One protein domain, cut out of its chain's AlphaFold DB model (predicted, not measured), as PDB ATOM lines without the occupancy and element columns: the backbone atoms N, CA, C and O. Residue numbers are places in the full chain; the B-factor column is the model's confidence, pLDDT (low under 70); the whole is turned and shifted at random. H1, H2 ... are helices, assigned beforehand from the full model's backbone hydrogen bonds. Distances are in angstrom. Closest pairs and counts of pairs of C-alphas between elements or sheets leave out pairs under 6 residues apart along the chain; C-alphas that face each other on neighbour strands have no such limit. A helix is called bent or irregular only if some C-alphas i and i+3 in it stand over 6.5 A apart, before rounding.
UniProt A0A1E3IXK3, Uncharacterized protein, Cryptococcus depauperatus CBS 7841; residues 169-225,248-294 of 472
ATOM      1  N   ARG A 169      50.447 154.862  89.886       92.44
ATOM      2  CA  ARG A 169      51.076 153.666  89.308       92.44
ATOM      3  C   ARG A 169      52.591 153.596  89.545       92.44
ATOM      4  O   ARG A 169      53.103 152.498  89.751       92.44
ATOM      5  N   THR A 170      53.313 154.718  89.569       94.75
ATOM      6  CA  THR A 170      54.738 154.755  89.960       94.75
ATOM      7  C   THR A 170      54.920 154.354  91.421       94.75
ATOM      8  O   THR A 170      55.710 153.454  91.717       94.75
ATOM      9  N   TYR A 171      54.153 154.961  92.333       96.69
ATOM     10  CA  TYR A 171      54.235 154.666  93.764       96.69
ATOM     11  C   TYR A 171      53.900 153.199  94.066       96.69
ATOM     12  O   TYR A 171      54.691 152.505  94.707       96.69
ATOM     13  N   SER A 172      52.781 152.684  93.544       95.12
ATOM     14  CA  SER A 172      52.392 151.281  93.743       95.12
ATOM     15  C   SER A 172      53.365 150.291  93.089       95.12
ATOM     16  O   SER A 172      53.624 149.237  93.668       95.12
ATOM     17  N   THR A 173      53.986 150.623  91.949       94.62
ATOM     18  CA  THR A 173      55.042 149.790  91.335       94.62
ATOM     19  C   THR A 173      56.253 149.648  92.263       94.62
ATOM     20  O   THR A 173      56.709 148.530  92.506       94.62
ATOM     21  N   ILE A 174      56.748 150.756  92.825       95.50
ATOM     22  CA  ILE A 174      57.926 150.770  93.710       95.50
ATOM     23  C   ILE A 174      57.637 150.065  95.044       95.50
ATOM     24  O   ILE A 174      58.471 149.311  95.543       95.50
ATOM     25  N   LEU A 175      56.448 150.265  95.615       95.69
ATOM     26  CA  LEU A 175      56.049 149.643  96.882       95.69
ATOM     27  C   LEU A 175      55.812 148.131  96.729       95.69
ATOM     28  O   LEU A 175      56.317 147.343  97.530       95.69
ATOM     29  N   ASN A 176      55.149 147.699  95.647       92.69
ATOM     30  CA  ASN A 176      55.021 146.274  95.329       92.69
ATOM     31  C   ASN A 176      56.398 145.640  95.079       92.69
ATOM     32  O   ASN A 176      56.650 144.546  95.584       92.69
ATOM     33  N   ALA A 177      57.316 146.336  94.398       91.25
ATOM     34  CA  ALA A 177      58.695 145.888  94.220       91.25
ATOM     35  C   ALA A 177      59.454 145.733  95.549       91.25
ATOM     36  O   ALA A 177      60.085 144.699  95.747       91.25
ATOM     37  N   TYR A 178      59.355 146.689  96.484       91.44
ATOM     38  CA  TYR A 178      59.963 146.549  97.816       91.44
ATOM     39  C   TYR A 178      59.363 145.409  98.636       91.44
ATOM     40  O   TYR A 178      60.091 144.757  99.379       91.44
ATOM     41  N   SER A 179      58.066 145.125  98.481       84.69
ATOM     42  CA  SER A 179      57.482 143.905  99.045       84.69
ATOM     43  C   SER A 179      58.014 142.643  98.344       84.69
ATOM     44  O   SER A 179      58.168 141.601  98.969       84.69
ATOM     45  N   GLY A 180      58.298 142.712  97.042       77.56
ATOM     46  CA  GLY A 180      58.601 141.561  96.191       77.56
ATOM     47  C   GLY A 180      57.359 140.828  95.668       77.56
ATOM     48  O   GLY A 180      57.472 139.691  95.223       77.56
ATOM     49  N   ILE A 181      56.150 141.409  95.754       63.28
ATOM     50  CA  ILE A 181      54.980 140.922  94.998       63.28
ATOM     51  C   ILE A 181      55.161 141.390  93.548       63.28
ATOM     52  O   ILE A 181      55.050 142.576  93.227       63.28
ATOM     53  N   ALA A 182      55.451 140.447  92.652       51.72
ATOM     54  CA  ALA A 182      55.151 140.645  91.242       51.72
ATOM     55  C   ALA A 182      53.623 140.725  91.091       51.72
ATOM     56  O   ALA A 182      52.898 140.022  91.790       51.72
ATOM     57  N   HIS A 183      53.116 141.545  90.167       44.91
ATOM     58  CA  HIS A 183      51.663 141.693  89.965       44.91
ATOM     59  C   HIS A 183      50.994 140.406  89.414       44.91
ATOM     60  O   HIS A 183      49.781 140.360  89.244       44.91
ATOM     61  N   SER A 184      51.782 139.360  89.144       39.03
ATOM     62  CA  SER A 184      51.415 138.083  88.532       39.03
ATOM     63  C   SER A 184      51.424 136.921  89.545       39.03
ATOM     64  O   SER A 184      52.243 136.008  89.453       39.03
ATOM     65  N   GLY A 185      50.527 136.963  90.533       37.06
ATOM     66  CA  GLY A 185      50.042 135.769  91.250       37.06
ATOM     67  C   GLY A 185      50.984 135.018  92.211       37.06
ATOM     68  O   GLY A 185      50.550 134.030  92.798       37.06
ATOM     69  N   GLN A 186      52.236 135.440  92.420       35.28
ATOM     70  CA  GLN A 186      53.112 134.775  93.396       35.28
ATOM     71  C   GLN A 186      52.679 135.068  94.843       35.28
ATOM     72  O   GLN A 186      52.907 136.164  95.359       35.28
ATOM     73  N   ASN A 187      52.126 134.056  95.518       48.69
ATOM     74  CA  ASN A 187      51.941 134.063  96.970       48.69
ATOM     75  C   ASN A 187      53.316 134.084  97.662       48.69
ATOM     76  O   ASN A 187      54.094 133.145  97.475       48.69
ATOM     77  N   PRO A 188      53.649 135.107  98.469       53.12
ATOM     78  CA  PRO A 188      54.902 135.100  99.205       53.12
ATOM     79  C   PRO A 188      54.930 134.044 100.305       53.12
ATOM     80  O   PRO A 188      53.964 133.865 101.044       53.12
ATOM     81  N   SER A 189      56.107 133.449 100.502       54.00
ATOM     82  CA  SER A 189      56.459 132.937 101.823       54.00
ATOM     83  C   SER A 189      56.554 134.120 102.789       54.00
ATOM     84  O   SER A 189      57.293 135.077 102.534       54.00
ATOM     85  N   PHE A 190      55.790 134.071 103.879       66.69
ATOM     86  CA  PHE A 190      55.885 135.031 104.974       66.69
ATOM     87  C   PHE A 190      57.127 134.690 105.796       66.69
ATOM     88  O   PHE A 190      57.103 133.790 106.631       66.69
ATOM     89  N   THR A 191      58.232 135.373 105.505       65.38
ATOM     90  CA  THR A 191      59.512 135.149 106.187       65.38
ATOM     91  C   THR A 191      59.617 135.891 107.515       65.38
ATOM     92  O   THR A 191      60.464 135.526 108.319       65.38
ATOM     93  N   PHE A 192      58.828 136.957 107.713       78.81
ATOM     94  CA  PHE A 192      58.888 137.890 108.850       78.81
ATOM     95  C   PHE A 192      60.277 138.476 109.167       78.81
ATOM     96  O   PHE A 192      60.451 139.173 110.161       78.81
ATOM     97  N   ALA A 193      61.250 138.279 108.274       81.00
ATOM     98  CA  ALA A 193      62.580 138.851 108.376       81.00
ATOM     99  C   ALA A 193      62.514 140.381 108.284       81.00
ATOM    100  O   ALA A 193      61.814 140.932 107.426       81.00
ATOM    101  N   GLU A 194      63.275 141.065 109.137       82.69
ATOM    102  CA  GLU A 194      63.361 142.523 109.124       82.69
ATOM    103  C   GLU A 194      63.859 143.039 107.759       82.69
ATOM    104  O   GLU A 194      64.875 142.561 107.241       82.69
ATOM    105  N   PRO A 195      63.183 144.030 107.152       86.94
ATOM    106  CA  PRO A 195      63.709 144.707 105.979       86.94
ATOM    107  C   PRO A 195      64.948 145.505 106.382       86.94
ATOM    108  O   PRO A 195      64.978 146.116 107.450       86.94
ATOM    109  N   SER A 196      65.949 145.589 105.497       89.56
ATOM    110  CA  SER A 196      67.100 146.465 105.750       89.56
ATOM    111  C   SER A 196      66.622 147.888 106.076       89.56
ATOM    112  O   SER A 196      65.665 148.376 105.464       89.56
ATOM    113  N   ALA A 197      67.293 148.590 106.994       90.81
ATOM    114  CA  ALA A 197      66.897 149.951 107.379       90.81
ATOM    115  C   ALA A 197      66.800 150.900 106.161       90.81
ATOM    116  O   ALA A 197      65.919 151.759 106.098       90.81
ATOM    117  N   ARG A 198      67.644 150.678 105.140       91.38
ATOM    118  CA  ARG A 198      67.599 151.349 103.829       91.38
ATOM    119  C   ARG A 198      66.306 151.034 103.059       91.38
ATOM    120  O   ARG A 198      65.685 151.954 102.532       91.38
ATOM    121  N   THR A 199      65.893 149.767 103.005       92.25
ATOM    122  CA  THR A 199      64.630 149.321 102.387       92.25
ATOM    123  C   THR A 199      63.425 149.929 103.103       92.25
ATOM    124  O   THR A 199      62.578 150.538 102.454       92.25
ATOM    125  N   LEU A 200      63.373 149.825 104.437       92.69
ATOM    126  CA  LEU A 200      62.276 150.345 105.257       92.69
ATOM    127  C   LEU A 200      62.126 151.866 105.124       92.69
ATOM    128  O   LEU A 200      61.018 152.362 104.911       92.69
ATOM    129  N   SER A 201      63.244 152.594 105.198       94.88
ATOM    130  CA  SER A 201      63.286 154.045 105.007       94.88
ATOM    131  C   SER A 201      62.748 154.441 103.629       94.88
ATOM    132  O   SER A 201      61.807 155.228 103.539       94.88
ATOM    133  N   ARG A 202      63.251 153.825 102.547       96.25
ATOM    134  CA  ARG A 202      62.792 154.120 101.179       96.25
ATOM    135  C   ARG A 202      61.322 153.780 100.956       96.25
ATOM    136  O   ARG A 202      60.612 154.610 100.402       96.25
ATOM    137  N   ALA A 203      60.847 152.622 101.415       95.88
ATOM    138  CA  ALA A 203      59.433 152.257 101.309       95.88
ATOM    139  C   ALA A 203      58.531 153.265 102.047       95.88
ATOM    140  O   ALA A 203      57.535 153.718 101.490       95.88
ATOM    141  N   THR A 204      58.926 153.696 103.250       95.94
ATOM    142  CA  THR A 204      58.189 154.711 104.028       95.94
ATOM    143  C   THR A 204      58.203 156.088 103.347       95.94
ATOM    144  O   THR A 204      57.185 156.776 103.343       95.94
ATOM    145  N   ILE A 205      59.323 156.491 102.731       96.81
ATOM    146  CA  ILE A 205      59.430 157.749 101.964       96.81
ATOM    147  C   ILE A 205      58.521 157.719 100.727       96.81
ATOM    148  O   ILE A 205      57.784 158.672 100.497       96.81
ATOM    149  N   VAL A 206      58.537 156.624  99.958       97.44
ATOM    150  CA  VAL A 206      57.694 156.449  98.757       97.44
ATOM    151  C   VAL A 206      56.216 156.425  99.131       97.44
ATOM    152  O   VAL A 206      55.407 157.046  98.446       97.44
ATOM    153  N   TYR A 207      55.860 155.757 100.231       97.62
ATOM    154  CA  TYR A 207      54.495 155.773 100.736       97.62
ATOM    155  C   TYR A 207      54.065 157.192 101.126       97.62
ATOM    156  O   TYR A 207      53.046 157.654 100.619       97.62
ATOM    157  N   ARG A 208      54.861 157.930 101.913       97.31
ATOM    158  CA  ARG A 208      54.543 159.321 102.282       97.31
ATOM    159  C   ARG A 208      54.343 160.210 101.050       97.31
ATOM    160  O   ARG A 208      53.308 160.861 100.950       97.31
ATOM    161  N   GLN A 209      55.264 160.150 100.086       96.00
ATOM    162  CA  GLN A 209      55.170 160.896  98.823       96.00
ATOM    163  C   GLN A 209      53.905 160.531  98.026       96.00
ATOM    164  O   GLN A 209      53.305 161.399  97.400       96.00
ATOM    165  N   SER A 210      53.439 159.278  98.103       96.25
ATOM    166  CA  SER A 210      52.161 158.879  97.500       96.25
ATOM    167  C   SER A 210      50.941 159.493  98.198       96.25
ATOM    168  O   SER A 210      50.000 159.872  97.514       96.25
ATOM    169  N   GLN A 211      50.950 159.632  99.532       95.19
ATOM    170  CA  GLN A 211      49.833 160.246 100.267       95.19
ATOM    171  C   GLN A 211      49.810 161.772 100.072       95.19
ATOM    172  O   GLN A 211      48.745 162.353  99.887       95.19
ATOM    173  N   GLU A 212      50.983 162.414 100.044       92.94
ATOM    174  CA  GLU A 212      51.144 163.833  99.690       92.94
ATOM    175  C   GLU A 212      50.598 164.111  98.275       92.94
ATOM    176  O   GLU A 212      49.820 165.045  98.087       92.94
ATOM    177  N   TYR A 213      50.920 163.246  97.305       91.75
ATOM    178  CA  TYR A 213      50.406 163.305  95.932       91.75
ATOM    179  C   TYR A 213      48.883 163.104  95.845       91.75
ATOM    180  O   TYR A 213      48.191 163.932  95.252       91.75
ATOM    181  N   MET A 214      48.336 162.053  96.475       91.75
ATOM    182  CA  MET A 214      46.884 161.804  96.507       91.75
ATOM    183  C   MET A 214      46.120 162.976  97.121       91.75
ATOM    184  O   MET A 214      45.057 163.340  96.619       91.75
ATOM    185  N   LYS A 215      46.660 163.577  98.189       90.56
ATOM    186  CA  LYS A 215      46.071 164.752  98.828       90.56
ATOM    187  C   LYS A 215      46.015 165.930  97.851       90.56
ATOM    188  O   LYS A 215      44.935 166.476  97.655       90.56
ATOM    189  N   GLN A 216      47.130 166.264  97.197       88.62
ATOM    190  CA  GLN A 216      47.192 167.353  96.213       88.62
ATOM    191  C   GLN A 216      46.228 167.129  95.038       88.62
ATOM    192  O   GLN A 216      45.501 168.047  94.661       88.62
ATOM    193  N   ALA A 217      46.155 165.906  94.500       87.88
ATOM    194  CA  ALA A 217      45.189 165.549  93.460       87.88
ATOM    195  C   ALA A 217      43.731 165.680  93.951       87.88
ATOM    196  O   ALA A 217      42.885 166.212  93.238       87.88
ATOM    197  N   SER A 218      43.448 165.265  95.191       87.25
ATOM    198  CA  SER A 218      42.118 165.347  95.821       87.25
ATOM    199  C   SER A 218      41.709 166.759  96.254       87.25
ATOM    200  O   SER A 218      40.531 167.001  96.512       87.25
ATOM    201  N   GLU A 219      42.660 167.678  96.400       86.50
ATOM    202  CA  GLU A 219      42.412 169.109  96.599       86.50
ATOM    203  C   GLU A 219      42.124 169.760  95.239       86.50
ATOM    204  O   GLU A 219      41.032 170.285  95.036       86.50
ATOM    205  N   TYR A 220      43.002 169.564  94.252       83.00
ATOM    206  CA  TYR A 220      42.835 170.090  92.893       83.00
ATOM    207  C   TYR A 220      41.539 169.610  92.200       83.00
ATOM    208  O   TYR A 220      40.871 170.387  91.523       83.00
ATOM    209  N   ALA A 221      41.111 168.359  92.422       82.44
ATOM    210  CA  ALA A 221      39.848 167.824  91.892       82.44
ATOM    211  C   ALA A 221      38.572 168.463  92.489       82.44
ATOM    212  O   ALA A 221      37.483 168.293  91.930       82.44
ATOM    213  N   LYS A 222      38.676 169.186  93.616       82.12
ATOM    214  CA  LYS A 222      37.565 169.955  94.209       82.12
ATOM    215  C   LYS A 222      37.482 171.364  93.630       82.12
ATOM    216  O   LYS A 222      36.377 171.860  93.435       82.12
ATOM    217  N   ASP A 223      38.630 171.967  93.327       75.31
ATOM    218  CA  ASP A 223      38.723 173.336  92.807       75.31
ATOM    219  C   ASP A 223      38.224 173.455  91.351       75.31
ATOM    220  O   ASP A 223      37.817 174.535  90.918       75.31
ATOM    221  N   ILE A 224      38.198 172.349  90.592       69.12
ATOM    222  CA  ILE A 224      37.623 172.298  89.237       69.12
ATOM    223  C   ILE A 224      36.088 172.347  89.315       69.12
ATOM    224  O   ILE A 224      35.408 171.316  89.409       69.12
ATOM    225  N   SER A 225      35.547 173.565  89.231       53.72
ATOM    226  CA  SER A 225      34.113 173.823  89.056       53.72
ATOM    227  C   SER A 225      33.584 173.174  87.764       53.72
ATOM    228  O   SER A 225      34.237 173.296  86.722       53.72
ATOM    229  N   LEU A 248      47.479 166.617  83.914       54.12
ATOM    230  CA  LEU A 248      46.213 165.916  83.731       54.12
ATOM    231  C   LEU A 248      45.212 166.979  83.265       54.12
ATOM    232  O   LEU A 248      44.646 167.725  84.060       54.12
ATOM    233  N   THR A 249      45.097 167.125  81.944       58.94
ATOM    234  CA  THR A 249      44.390 168.238  81.281       58.94
ATOM    235  C   THR A 249      42.868 168.202  81.417       58.94
ATOM    236  O   THR A 249      42.203 169.136  80.981       58.94
ATOM    237  N   ASN A 250      42.306 167.145  82.004       67.50
ATOM    238  CA  ASN A 250      40.878 167.017  82.270       67.50
ATOM    239  C   ASN A 250      40.620 166.417  83.663       67.50
ATOM    240  O   ASN A 250      41.506 165.841  84.296       67.50
ATOM    241  N   ARG A 251      39.376 166.549  84.133       73.38
ATOM    242  CA  ARG A 251      38.939 166.079  85.455       73.38
ATOM    243  C   ARG A 251      39.055 164.557  85.632       73.38
ATOM    244  O   ARG A 251      39.507 164.111  86.683       73.38
ATOM    245  N   SER A 252      38.698 163.774  84.614       77.25
ATOM    246  CA  SER A 252      38.738 162.304  84.657       77.25
ATOM    247  C   SER A 252      40.152 161.738  84.807       77.25
ATOM    248  O   SER A 252      40.343 160.767  85.537       77.25
ATOM    249  N   ASP A 253      41.153 162.363  84.186       77.50
ATOM    250  CA  ASP A 253      42.558 161.982  84.327       77.50
ATOM    251  C   ASP A 253      43.013 162.141  85.794       77.50
ATOM    252  O   ASP A 253      43.693 161.269  86.333       77.50
ATOM    253  N   ILE A 254      42.582 163.216  86.470       79.81
ATOM    254  CA  ILE A 254      42.888 163.499  87.886       79.81
ATOM    255  C   ILE A 254      42.173 162.510  88.806       79.81
ATOM    256  O   ILE A 254      42.798 161.934  89.693       79.81
ATOM    257  N   GLU A 255      40.880 162.270  88.576       82.94
ATOM    258  CA  GLU A 255      40.101 161.288  89.338       82.94
ATOM    259  C   GLU A 255      40.669 159.860  89.173       82.94
ATOM    260  O   GLU A 255      40.596 159.073  90.113       82.94
ATOM    261  N   SER A 256      41.329 159.551  88.046       84.31
ATOM    262  CA  SER A 256      42.019 158.268  87.819       84.31
ATOM    263  C   SER A 256      43.350 158.092  88.574       84.31
ATOM    264  O   SER A 256      43.818 156.964  88.725       84.31
ATOM    265  N   GLU A 257      43.954 159.175  89.074       86.62
ATOM    266  CA  GLU A 257      45.194 159.147  89.871       86.62
ATOM    267  C   GLU A 257      44.930 159.148  91.394       86.62
ATOM    268  O   GLU A 257      45.842 158.907  92.191       86.62
ATOM    269  N   ILE A 258      43.680 159.363  91.823       90.88
ATOM    270  CA  ILE A 258      43.251 159.253  93.227       90.88
ATOM    271  C   ILE A 258      42.896 157.783  93.520       90.88
ATOM    272  O   ILE A 258      41.732 157.397  93.575       90.88
ATOM    273  N   ASP A 259      43.922 156.947  93.695       91.00
ATOM    274  CA  ASP A 259      43.789 155.488  93.825       91.00
ATOM    275  C   ASP A 259      44.416 154.956  95.133       91.00
ATOM    276  O   ASP A 259      45.510 155.360  95.530       91.00
ATOM    277  N   ILE A 260      43.752 154.000  95.793       94.44
ATOM    278  CA  ILE A 260      44.225 153.294  96.996       94.44
ATOM    279  C   ILE A 260      45.398 152.321  96.729       94.44
ATOM    280  O   ILE A 260      46.073 151.889  97.671       94.44
ATOM    281  N   TYR A 261      45.701 151.965  95.473       94.12
ATOM    282  CA  TYR A 261      46.740 150.978  95.129       94.12
ATOM    283  C   TYR A 261      48.129 151.211  95.764       94.12
ATOM    284  O   TYR A 261      48.751 150.212  96.143       94.12
ATOM    285  N   PRO A 262      48.661 152.440  95.937       95.88
ATOM    286  CA  PRO A 262      49.915 152.657  96.663       95.88
ATOM    287  C   PRO A 262      49.820 152.291  98.146       95.88
ATOM    288  O   PRO A 262      50.733 151.651  98.667       95.88
ATOM    289  N   THR A 263      48.710 152.606  98.817       97.44
ATOM    290  CA  THR A 263      48.503 152.223 100.222       97.44
ATOM    291  C   THR A 263      48.354 150.710 100.355       97.44
ATOM    292  O   THR A 263      49.010 150.100 101.196       97.44
ATOM    293  N   ASN A 264      47.620 150.068  99.442       96.44
ATOM    294  CA  ASN A 264      47.560 148.608  99.330       96.44
ATOM    295  C   ASN A 264      48.942 147.965  99.100       96.44
ATOM    296  O   ASN A 264      49.257 146.925  99.680       96.44
ATOM    297  N   ALA A 265      49.795 148.578  98.278       95.81
ATOM    298  CA  ALA A 265      51.162 148.114  98.049       95.81
ATOM    299  C   ALA A 265      52.063 148.301  99.290       95.81
ATOM    300  O   ALA A 265      52.905 147.446  99.568       95.81
ATOM    301  N   TYR A 266      51.865 149.368 100.071       97.56
ATOM    302  CA  TYR A 266      52.568 149.574 101.342       97.56
ATOM    303  C   TYR A 266      52.095 148.603 102.435       97.56
ATOM    304  O   TYR A 266      52.929 148.017 103.122       97.56
ATOM    305  N   LEU A 267      50.791 148.329 102.536       96.44
ATOM    306  CA  LEU A 267      50.251 147.285 103.413       96.44
ATOM    307  C   LEU A 267      50.833 145.906 103.059       96.44
ATOM    308  O   LEU A 267      51.282 145.193 103.949       96.44
ATOM    309  N   LYS A 268      50.948 145.559 101.767       94.12
ATOM    310  CA  LYS A 268      51.614 144.322 101.294       94.12
ATOM    311  C   LYS A 268      53.118 144.263 101.594       94.12
ATOM    312  O   LYS A 268      53.672 143.169 101.717       94.12
ATOM    313  N   PHE A 269      53.788 145.410 101.713       93.56
ATOM    314  CA  PHE A 269      55.168 145.497 102.194       93.56
ATOM    315  C   PHE A 269      55.242 145.259 103.712       93.56
ATOM    316  O   PHE A 269      55.949 144.353 104.149       93.56
ATOM    317  N   LEU A 270      54.468 146.001 104.511       94.12
ATOM    318  CA  LEU A 270      54.422 145.854 105.973       94.12
ATOM    319  C   LEU A 270      54.014 144.434 106.412       94.12
ATOM    320  O   LEU A 270      54.597 143.894 107.353       94.12
ATOM    321  N   SER A 271      53.072 143.828 105.683       91.69
ATOM    322  CA  SER A 271      52.527 142.478 105.869       91.69
ATOM    323  C   SER A 271      53.608 141.399 105.926       91.69
ATOM    324  O   SER A 271      53.725 140.679 106.918       91.69
ATOM    325  N   ARG A 272      54.477 141.341 104.907       87.62
ATOM    326  CA  ARG A 272      55.604 140.391 104.850       87.62
ATOM    327  C   ARG A 272      56.592 140.531 105.999       87.62
ATOM    328  O   ARG A 272      57.208 139.548 106.399       87.62
ATOM    329  N   HIS A 273      56.763 141.758 106.476       87.75
ATOM    330  CA  HIS A 273      57.699 142.127 107.531       87.75
ATOM    331  C   HIS A 273      57.037 142.162 108.919       87.75
ATOM    332  O   HIS A 273      57.613 142.706 109.856       87.75
ATOM    333  N   GLY A 274      55.817 141.617 109.053       87.25
ATOM    334  CA  GLY A 274      55.143 141.409 110.339       87.25
ATOM    335  C   GLY A 274      54.778 142.696 111.071       87.25
ATOM    336  O   GLY A 274      54.521 142.670 112.272       87.25
ATOM    337  N   LYS A 275      54.765 143.845 110.381       90.88
ATOM    338  CA  LYS A 275      54.608 145.171 110.997       90.88
ATOM    339  C   LYS A 275      53.143 145.495 111.293       90.88
ATOM    340  O   LYS A 275      52.627 146.514 110.841       90.88
ATOM    341  N   TRP A 276      52.493 144.622 112.062       92.19
ATOM    342  CA  TRP A 276      51.058 144.646 112.343       92.19
ATOM    343  C   TRP A 276      50.569 145.985 112.892       92.19
ATOM    344  O   TRP A 276      49.662 146.553 112.293       92.19
ATOM    345  N   SER A 277      51.206 146.549 113.930       93.50
ATOM    346  CA  SER A 277      50.764 147.852 114.463       93.50
ATOM    347  C   SER A 277      50.806 148.931 113.377       93.50
ATOM    348  O   SER A 277      49.811 149.601 113.167       93.50
ATOM    349  N   LYS A 278      51.877 149.000 112.570       95.31
ATOM    350  CA  LYS A 278      51.971 149.955 111.450       95.31
ATOM    351  C   LYS A 278      50.912 149.728 110.370       95.31
ATOM    352  O   LYS A 278      50.535 150.676 109.690       95.31
ATOM    353  N   MET A 279      50.438 148.495 110.187       96.75
ATOM    354  CA  MET A 279      49.302 148.215 109.305       96.75
ATOM    355  C   MET A 279      47.980 148.658 109.923       96.75
ATOM    356  O   MET A 279      47.149 149.189 109.196       96.75
ATOM    357  N   GLN A 280      47.795 148.492 111.234       95.88
ATOM    358  CA  GLN A 280      46.643 149.035 111.957       95.88
ATOM    359  C   GLN A 280      46.647 150.570 111.916       95.88
ATOM    360  O   GLN A 280      45.627 151.150 111.568       95.88
ATOM    361  N   ASP A 281      47.790 151.217 112.166       97.19
ATOM    362  CA  ASP A 281      47.973 152.672 112.092       97.19
ATOM    363  C   ASP A 281      47.569 153.205 110.704       97.19
ATOM    364  O   ASP A 281      46.747 154.113 110.590       97.19
ATOM    365  N   VAL A 282      48.093 152.589 109.632       97.88
ATOM    366  CA  VAL A 282      47.740 152.932 108.244       97.88
ATOM    367  C   VAL A 282      46.256 152.673 107.975       97.88
ATOM    368  O   VAL A 282      45.572 153.563 107.479       97.88
ATOM    369  N   PHE A 283      45.733 151.499 108.328       97.44
ATOM    370  CA  PHE A 283      44.339 151.124 108.079       97.44
ATOM    371  C   PHE A 283      43.333 152.035 108.803       97.44
ATOM    372  O   PHE A 283      42.306 152.386 108.227       97.44
ATOM    373  N   LEU A 284      43.636 152.456 110.034       96.38
ATOM    374  CA  LEU A 284      42.820 153.392 110.813       96.38
ATOM    375  C   LEU A 284      42.935 154.844 110.322       96.38
ATOM    376  O   LEU A 284      42.042 155.643 110.599       96.38
ATOM    377  N   SER A 285      44.003 155.182 109.587       95.75
ATOM    378  CA  SER A 285      44.183 156.495 108.951       95.75
ATOM    379  C   SER A 285      43.463 156.653 107.603       95.75
ATOM    380  O   SER A 285      43.397 157.765 107.085       95.75
ATOM    381  N   LEU A 286      42.929 155.565 107.031       95.00
ATOM    382  CA  LEU A 286      42.218 155.594 105.749       95.00
ATOM    383  C   LEU A 286      40.842 156.271 105.851       95.00
ATOM    384  O   LEU A 286      40.152 156.205 106.872       95.00
ATOM    385  N   ASP A 287      40.407 156.863 104.736       91.88
ATOM    386  CA  ASP A 287      39.072 157.444 104.611       91.88
ATOM    387  C   ASP A 287      37.966 156.401 104.829       91.88
ATOM    388  O   ASP A 287      38.091 155.225 104.488       91.88
ATOM    389  N   LYS A 288      36.821 156.839 105.362       88.06
ATOM    390  CA  LYS A 288      35.674 155.949 105.629       88.06
ATOM    391  C   LYS A 288      34.820 155.669 104.387       88.06
ATOM    392  O   LYS A 288      34.126 154.658 104.352       88.06
ATOM    393  N   ASN A 289      34.853 156.563 103.398       86.69
ATOM    394  CA  ASN A 289      34.123 156.478 102.128       86.69
ATOM    395  C   ASN A 289      34.972 157.113 101.004       86.69
ATOM    396  O   ASN A 289      35.933 157.819 101.293       86.69
ATOM    397  N   GLY A 290      34.591 156.931  99.737       87.56
ATOM    398  CA  GLY A 290      35.303 157.523  98.593       87.56
ATOM    399  C   GLY A 290      36.493 156.685  98.100       87.56
ATOM    400  O   GLY A 290      36.729 155.591  98.623       87.56
ATOM    401  N   PRO A 291      37.235 157.154  97.079       88.56
ATOM    402  CA  PRO A 291      38.205 156.337  96.344       88.56
ATOM    403  C   PRO A 291      39.366 155.822  97.204       88.56
ATOM    404  O   PRO A 291      39.796 154.689  97.003       88.56
ATOM    405  N   LEU A 292      39.802 156.588  98.209       92.38
ATOM    406  CA  LEU A 292      40.885 156.216  99.130       92.38
ATOM    407  C   LEU A 292      40.421 155.372 100.335       92.38
ATOM    408  O   LEU A 292      41.241 155.001 101.171       92.38
ATOM    409  N   SER A 293      39.127 155.044 100.443       93.12
ATOM    410  CA  SER A 293      38.615 154.197 101.533       93.12
ATOM    411  C   SER A 293      38.903 152.704 101.309       93.12
ATOM    412  O   SER A 293      38.959 152.282 100.150       93.12
ATOM    413  N   PRO A 294      39.045 151.873 102.364       95.69
ATOM    414  CA  PRO A 294      39.436 150.466 102.242       95.69
ATOM    415  C   PRO A 294      38.657 149.686 101.174       95.69
ATOM    416  O   PRO A 294      37.437 149.819 101.054       95.69
TER     417      PRO A 294
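What this domain is: This is residues 169 to 225 and 248 to 294 of the 472 residues of an uncharacterized protein of Cryptococcus depauperatus CBS 7841 (UniProt A0A1E3IXK3). One long helix, H2, makes the longest axis, and the shorter helices H1 and H4 pack beside part of it as a three-helix, up-and-down bundle. H5 folds back beside H4, on the side away from H1, and the small helix H3 packs on H2 further along, where H2 runs on past H1 and H4. The printed part has 104 residues with five named helices, in the order H1, H2, H3, H4, H5, and no named strand, and its class is all helix. It is compact, with a radius of gyration of the C-alphas of 14.7 A, yet elongated in outline, with spans of 49 by 27 by 25 A.

Where its parts are: Begin at the first printed residue, Arg 169, with its C-alpha at (51.076, 153.666, 89.308); from there H1 runs through residues 169 to 179, 15.2 A from first to last C-alpha. Pass along residues 180 to 196, which hold no named element, and find C-alpha 197 at (66.897, 149.951, 107.379). There H2 begins, and it runs through residues 197 to 223 for 39.4 A, the longest helix. After residue 225 the numbering jumps to 248, and H3 follows at residues 251 to 255, 6.3 A long. H4 takes residues 261 to 272 and is 16.9 A long. H5 takes residues 276 to 285, 14.1 A, and ends at C-alpha 285, (44.183, 156.495, 108.951). None of the five helices is bent or irregular.

How they stand to each other: Start with the bundle of H1, H2 and H4, which is up and down, each helix running against the one before it in the chain. H1 and H2 form a helical hairpin: they touch at a shallow tilt of 24 degrees, opposite ways, and their closest C-alphas, those of Tyr 171 and Ser 210, are 6.0 A apart. H2 touches H1 with residues 199 to 210 alone. H1 and H4 touch and run the same way at a shallow tilt of 4 degrees; look at Ser 172 and Pro 262, whose C-alphas, the closest of this pair, are 4.1 A apart. H2 with residues 203 to 210 alone touches H4 with residues 262 to 266 alone, at a shallow tilt of 23 degrees, opposite ways; the closest C-alphas are those of Tyr 207 and Tyr 266, 6.5 A apart. Further along H2, residues 217 to 221 alone touch H3, with the C-alphas of Ala 217 and Ile 254 closest at 6.4 A. H3 and H4 are apart. H4 and H5 form the other helical hairpin, at a shallow tilt of 20 degrees, opposite ways; H4 touches H5 with residues 267 to 271 alone, and the closest C-alphas are those of Leu 267 and Met 279, 6.0 A apart. H5 is apart from H1, H2 and H3. In the backbones of H1, H3 and H5 every O i to N i+4 pair is within hydrogen-bond range; in H2 it is 22 of 23 pairs and in H4 7 of 8.

The domain as a whole: The two C-alphas farthest apart are those of Thr 191 and Ser 225, 49.3 A. Residues 226 to 247 are not printed, and the gap from C-alpha 225 to C-alpha 248 is 15.4 A; the link from H2 to H3 lies across this cut. The link from H1 to H2 is long, with 17 residues whose C-alphas lie 13 to 21 A from the mean of the C-alphas. The links from H3 to H4 and from H4 to H5 are tight. The mean pLDDT of the printed part is 85.3; look for values under 70 at residues 181 to 191, 224 to 225 and 248 to 250.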